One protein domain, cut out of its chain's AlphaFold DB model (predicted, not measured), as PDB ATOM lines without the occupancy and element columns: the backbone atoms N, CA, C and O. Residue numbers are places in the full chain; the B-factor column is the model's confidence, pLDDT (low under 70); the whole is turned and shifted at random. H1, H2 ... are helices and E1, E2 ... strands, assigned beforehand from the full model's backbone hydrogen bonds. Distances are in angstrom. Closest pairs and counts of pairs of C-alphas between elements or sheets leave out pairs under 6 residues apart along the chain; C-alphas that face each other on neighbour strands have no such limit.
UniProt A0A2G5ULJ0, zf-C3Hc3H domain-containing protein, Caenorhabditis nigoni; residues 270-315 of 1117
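This is residues 270 to 315 of the 1117 residues of the protein "zf-C3Hc3H domain-containing protein" of Caenorhabditis nigoni (UniProt A0A2G5ULJ0). A small hairpin of strands, E1 and E2, forms the middle of a loose rod, with short helix H1 toward one end and longer H2 toward the other, where residues 310 to 315 stick out. The 46 printed residues run H1, E1, E2, H2, antiparallel in the sheet; the class is mixed, with under half in named elements. The radius of gyration of the C-alphas is 11.9 A, the spans 40 by 17 by 15 A.

Start at H1, residues 272 to 277; its closest C-alphas to E1, residues 284 to 286, are Leu 276 and Phe 284, 6.6 A. E1 and E2, residues 293 to 295, form the hairpin; find N 285 and O 294 within hydrogen-bond range, 2.9 A. H2, residues 305 to 313, is apart from H1 and E1. In both helices every O i to N i+4 pair is within range.

Find C-alpha 272 at (89.652, 22.762, 46.249), opening H1, 8.8 A long; E1 measures 7.0 A, E2 7.1 A. H2, 11.9 A, ends at C-alpha 313, (80.403, 5.593, 69.580).

The farthest C-alphas, Phe 270 and Arg 315, are 40.2 A apart. The printed part has no cut; its links are short. Look for pLDDT under 70 at residues 277 to 283 and 314 to 315.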
ATOM      1  N   PHE A 270      86.208  28.319  41.958       78.12
ATOM      2  CA  PHE A 270      87.463  27.977  42.632       78.12
ATOM      3  C   PHE A 270      87.729  26.461  42.630       78.12
ATOM      4  O   PHE A 270      86.801  25.647  42.652       78.12
ATOM      5  N   CYS A 271      89.009  26.073  42.625       87.00
ATOM      6  CA  CYS A 271      89.436  24.700  42.912       87.00
ATOM      7  C   CYS A 271      89.448  24.437  44.431       87.00
ATOM      8  O   CYS A 271      89.379  25.372  45.232       87.00
ATOM      9  N   ILE A 272      89.590  23.167  44.831       80.38
ATOM     10  CA  ILE A 272      89.652  22.762  46.249       80.38
ATOM     11  C   ILE A 272      90.747  23.532  47.002       80.38
ATOM     12  O   ILE A 272      90.498  24.034  48.093       80.38
ATOM     13  N   ASP A 273      91.929  23.688  46.405       77.25
ATOM     14  CA  ASP A 273      93.083  24.335  47.046       77.25
ATOM     15  C   ASP A 273      92.802  25.806  47.386       77.25
ATOM     16  O   ASP A 273      93.152  26.278  48.465       77.25
ATOM     17  N   HIS A 274      92.101  26.523  46.502       80.81
ATOM     18  CA  HIS A 274      91.710  27.914  46.740       80.81
ATOM     19  C   HIS A 274      90.584  28.046  47.772       80.81
ATOM     20  O   HIS A 274      90.579  29.013  48.528       80.81
ATOM     21  N   ILE A 275      89.685  27.061  47.874       79.81
ATOM     22  CA  ILE A 275      88.670  27.010  48.942       79.81
ATOM     23  C   ILE A 275      89.339  26.787  50.310       79.81
ATOM     24  O   ILE A 275      88.931  27.397  51.291       79.81
ATOM     25  N   LEU A 276      90.408  25.983  50.379       71.00
ATOM     26  CA  LEU A 276      91.199  25.780  51.606       71.00
ATOM     27  C   LEU A 276      92.053  27.000  52.001       71.00
ATOM     28  O   LEU A 276      92.470  27.109  53.154       71.00
ATOM     29  N   LEU A 277      92.329  27.908  51.060       68.81
ATOM     30  CA  LEU A 277      93.051  29.161  51.302       68.81
ATOM     31  C   LEU A 277      92.118  30.336  51.652       68.81
ATOM     32  O   LEU A 277      92.584  31.334  52.213       68.81
ATOM     33  N   ASP A 278      90.817  30.235  51.364       68.44
ATOM     34  CA  ASP A 278      89.839  31.276  51.685       68.44
ATOM     35  C   ASP A 278      89.491  31.287  53.183       68.44
ATOM     36  O   ASP A 278      88.622  30.565  53.673       68.44
ATOM     37  N   ARG A 279      90.135  32.203  53.914       55.44
ATOM     38  CA  ARG A 279      89.888  32.475  55.342       55.44
ATOM     39  C   ARG A 279      88.445  32.895  55.670       55.44
ATOM     40  O   ARG A 279      88.089  32.910  56.851       55.44
ATOM     41  N   GLY A 280      87.636  33.267  54.676       61.75
ATOM     42  CA  GLY A 280      86.202  33.508  54.824       61.75
ATOM     43  C   GLY A 280      85.376  32.219  54.888       61.75
ATOM     44  O   GLY A 280      84.423  32.146  55.664       61.75
ATOM     45  N   GLN A 281      85.763  31.176  54.147       63.56
ATOM     46  CA  GLN A 281      85.030  29.908  54.044       63.56
ATOM     47  C   GLN A 281      85.447  28.909  55.136       63.56
ATOM     48  O   GLN A 281      85.925  27.808  54.866       63.56
ATOM     49  N   LYS A 282      85.182  29.266  56.402       61.44
ATOM     50  CA  LYS A 282      85.420  28.434  57.606       61.44
ATOM     51  C   LYS A 282      84.550  27.163  57.712       61.44
ATOM     52  O   LYS A 282      84.235  26.714  58.806       61.44
ATOM     53  N   LEU A 283      84.131  26.581  56.593       65.00
ATOM     54  CA  LEU A 283      83.522  25.249  56.561       65.00
ATOM     55  C   LEU A 283      84.585  24.144  56.583       65.00
ATOM     56  O   LEU A 283      84.273  23.017  56.967       65.00
ATOM     57  N   PHE A 284      85.832  24.461  56.207       75.38
ATOM     58  CA  PHE A 284      86.922  23.494  56.125       75.38
ATOM     59  C   PHE A 284      88.106  23.830  57.028       75.38
ATOM     60  O   PHE A 284      88.820  24.808  56.823       75.38
ATOM     61  N   GLY A 285      88.338  22.948  57.995       82.50
ATOM     62  CA  GLY A 285      89.502  22.953  58.865       82.50
ATOM     63  C   GLY A 285      90.513  21.884  58.458       82.50
ATOM     64  O   GLY A 285      90.281  21.044  57.584       82.50
ATOM     65  N   VAL A 286      91.644  21.867  59.156       87.50
ATOM     66  CA  VAL A 286      92.614  20.767  59.090       87.50
ATOM     67  C   VAL A 286      92.193  19.690  60.094       87.50
ATOM     68  O   VAL A 286      91.895  20.000  61.252       87.50
ATOM     69  N   CYS A 287      92.160  18.420  59.678       92.69
ATOM     70  CA  CYS A 287      91.868  17.313  60.585       92.69
ATOM     71  C   CYS A 287      92.949  17.215  61.666       92.69
ATOM     72  O   CYS A 287      94.128  17.044  61.351       92.69
ATOM     73  N   LYS A 288      92.552  17.263  62.942       91.75
ATOM     74  CA  LYS A 288      93.497  17.226  64.076       91.75
ATOM     75  C   LYS A 288      94.294  15.919  64.176       91.75
ATOM     76  O   LYS A 288      95.350  15.907  64.793       91.75
ATOM     77  N   GLU A 289      93.800  14.848  63.560       93.50
ATOM     78  CA  GLU A 289      94.341  13.491  63.684       93.50
ATOM     79  C   GLU A 289      95.206  13.082  62.470       93.50
ATOM     80  O   GLU A 289      96.285  12.538  62.667       93.50
ATOM     81  N   CYS A 290      94.801  13.379  61.222       92.81
ATOM     82  CA  CYS A 290      95.569  13.019  60.006       92.81
ATOM     83  C   CYS A 290      95.919  14.190  59.066       92.81
ATOM     84  O   CYS A 290      96.445  13.967  57.980       92.81
ATOM     85  N   ARG A 291      95.619  15.440  59.444       86.19
ATOM     86  CA  ARG A 291      95.844  16.674  58.656       86.19
ATOM     87  C   ARG A 291      95.162  16.766  57.280       86.19
ATOM     88  O   ARG A 291      95.268  17.805  56.637       86.19
ATOM     89  N   ALA A 292      94.403  15.758  56.850       86.38
ATOM     90  CA  ALA A 292      93.511  15.871  55.696       86.38
ATOM     91  C   ALA A 292      92.422  16.941  55.918       86.38
ATOM     92  O   ALA A 292      92.111  17.295  57.059       86.38
ATOM     93  N   THR A 293      91.800  17.421  54.839       80.56
ATOM     94  CA  THR A 293      90.651  18.338  54.903       80.56
ATOM     95  C   THR A 293      89.534  17.770  55.786       80.56
ATOM     96  O   THR A 293      89.112  16.622  55.629       80.56
ATOM     97  N   ALA A 294      89.052  18.595  56.710       87.75
ATOM     98  CA  ALA A 294      88.029  18.288  57.698       87.75
ATOM     99  C   ALA A 294      86.899  19.313  57.642       87.75
ATOM    100  O   ALA A 294      87.144  20.458  57.282       87.75
ATOM    101  N   ILE A 295      85.692  18.944  58.069       81.44
ATOM    102  CA  ILE A 295      84.641  19.941  58.331       81.44
ATOM    103  C   ILE A 295      85.003  20.665  59.640       81.44
ATOM    104  O   ILE A 295      85.352  20.003  60.625       81.44
ATOM    105  N   ASP A 296      84.966  22.003  59.661       71.00
ATOM    106  CA  ASP A 296      85.469  22.813  60.789       71.00
ATOM    107  C   ASP A 296      84.470  22.930  61.956       71.00
ATOM    108  O   ASP A 296      83.991  23.998  62.331       71.00
ATOM    109  N   GLY A 297      84.130  21.787  62.552       77.19
ATOM    110  CA  GLY A 297      83.426  21.738  63.833       77.19
ATOM    111  C   GLY A 297      84.368  21.921  65.032       77.19
ATOM    112  O   GLY A 297      85.593  21.862  64.910       77.19
ATOM    113  N   LYS A 298      83.799  21.998  66.248       80.38
ATOM    114  CA  LYS A 298      84.545  22.045  67.535       80.38
ATOM    115  C   LYS A 298      85.656  20.967  67.629       80.38
ATOM    116  O   LYS A 298      86.696  21.178  68.259       80.38
ATOM    117  N   LYS A 299      85.470  19.827  66.947       87.31
ATOM    118  CA  LYS A 299      86.493  18.805  66.659       87.31
ATOM    119  C   LYS A 299      86.629  18.616  65.136       87.31
ATOM    120  O   LYS A 299      85.928  17.782  64.570       87.31
ATOM    121  N   SER A 300      87.522  19.361  64.478       87.69
ATOM    122  CA  SER A 300      87.765  19.232  63.033       87.69
ATOM    123  C   SER A 300      88.286  17.831  62.661       87.69
ATOM    124  O   SER A 300      89.421  17.447  62.975       87.69
ATOM    125  N   ARG A 301      87.435  17.045  61.987       90.12
ATOM    126  CA  ARG A 301      87.707  15.674  61.524       90.12
ATOM    127  C   ARG A 301      87.388  15.492  60.043       90.12
ATOM    128  O   ARG A 301      86.453  16.092  59.519       90.12
ATOM    129  N   CYS A 302      88.181  14.661  59.371       92.12
ATOM    130  CA  CYS A 302      87.925  14.258  57.991       92.12
ATOM    131  C   CYS A 302      86.842  13.167  57.927       92.12
ATOM    132  O   CYS A 302      86.543  12.499  58.920       92.12
ATOM    133  N   SER A 303      86.293  12.918  56.736       83.31
ATOM    134  CA  SER A 303      85.241  11.911  56.511       83.31
ATOM    135  C   SER A 303      85.684  10.452  56.718       83.31
ATOM    136  O   SER A 303      84.851   9.544  56.656       83.31
ATOM    137  N   VAL A 304      86.975  10.197  56.962       89.88
ATOM    138  CA  VAL A 304      87.481   8.892  57.418       89.88
ATOM    139  C   VAL A 304      87.273   8.779  58.928       89.88
ATOM    140  O   VAL A 304      86.453   7.975  59.365       89.88
ATOM    141  N   HIS A 305      87.897   9.653  59.718       93.00
ATOM    142  CA  HIS A 305      87.809   9.580  61.178       93.00
ATOM    143  C   HIS A 305      86.429   9.958  61.736       93.00
ATOM    144  O   HIS A 305      86.072   9.514  62.820       93.00
ATOM    145  N   MET A 306      85.601  10.718  61.004       86.56
ATOM    146  CA  MET A 306      84.181  10.862  61.357       86.56
ATOM    147  C   MET A 306      83.440   9.518  61.295       86.56
ATOM    148  O   MET A 306      82.635   9.232  62.176       86.56
ATOM    149  N   ARG A 307      83.729   8.666  60.297       83.25
ATOM    150  CA  ARG A 307      83.153   7.312  60.209       83.25
ATOM    151  C   ARG A 307      83.761   6.359  61.234       83.25
ATOM    152  O   ARG A 307      83.055   5.497  61.738       83.25
ATOM    153  N   GLU A 308      85.039   6.517  61.554       87.25
ATOM    154  CA  GLU A 308      85.709   5.731  62.593       87.25
ATOM    155  C   GLU A 308      85.181   6.063  63.995       87.25
ATOM    156  O   GLU A 308      84.835   5.158  64.745       87.25
ATOM    157  N   HIS A 309      84.978   7.345  64.307       85.94
ATOM    158  CA  HIS A 309      84.370   7.767  65.570       85.94
ATOM    159  C   HIS A 309      82.883   7.389  65.657       85.94
ATOM    160  O   HIS A 309      82.416   6.931  66.692       85.94
ATOM    161  N   ALA A 310      82.135   7.475  64.550       79.44
ATOM    162  CA  ALA A 310      80.771   6.946  64.509       79.44
ATOM    163  C   ALA A 310      80.729   5.424  64.768       79.44
ATOM    164  O   ALA A 310      79.775   4.933  65.362       79.44
ATOM    165  N   ARG A 311      81.770   4.673  64.378       78.75
ATOM    166  CA  ARG A 311      81.919   3.243  64.708       78.75
ATOM    167  C   ARG A 311      82.360   2.994  66.155       78.75
ATOM    168  O   ARG A 311      81.992   1.958  66.698       78.75
ATOM    169  N   SER A 312      83.122   3.894  66.787       76.81
ATOM    170  CA  SER A 312      83.482   3.760  68.210       76.81
ATOM    171  C   SER A 312      82.326   4.099  69.149       76.81
ATOM    172  O   SER A 312      82.190   3.466  70.196       76.81
ATOM    173  N   ASP A 313      81.509   5.083  68.768       74.56
ATOM    174  CA  ASP A 313      80.403   5.593  69.580       74.56
ATOM    175  C   ASP A 313      79.154   4.699  69.461       74.56
ATOM    176  O   ASP A 313      78.495   4.413  70.461       74.56
ATOM    177  N   ILE A 314      78.837   4.201  68.255       59.91
ATOM    178  CA  ILE A 314      77.658   3.352  68.010       59.91
ATOM    179  C   ILE A 314      77.979   1.887  68.343       59.91
ATOM    180  O   ILE A 314      78.117   1.026  67.472       59.91
ATOM    181  N   ARG A 315      78.047   1.581  69.642       46.78
ATOM    182  CA  ARG A 315      77.993   0.199  70.144       46.78
ATOM    183  C   ARG A 315      76.547  -0.303  70.146       46.78
ATOM    184  O   ARG A 315      75.884  -0.270  71.179       46.78
TER     185      ARG A 315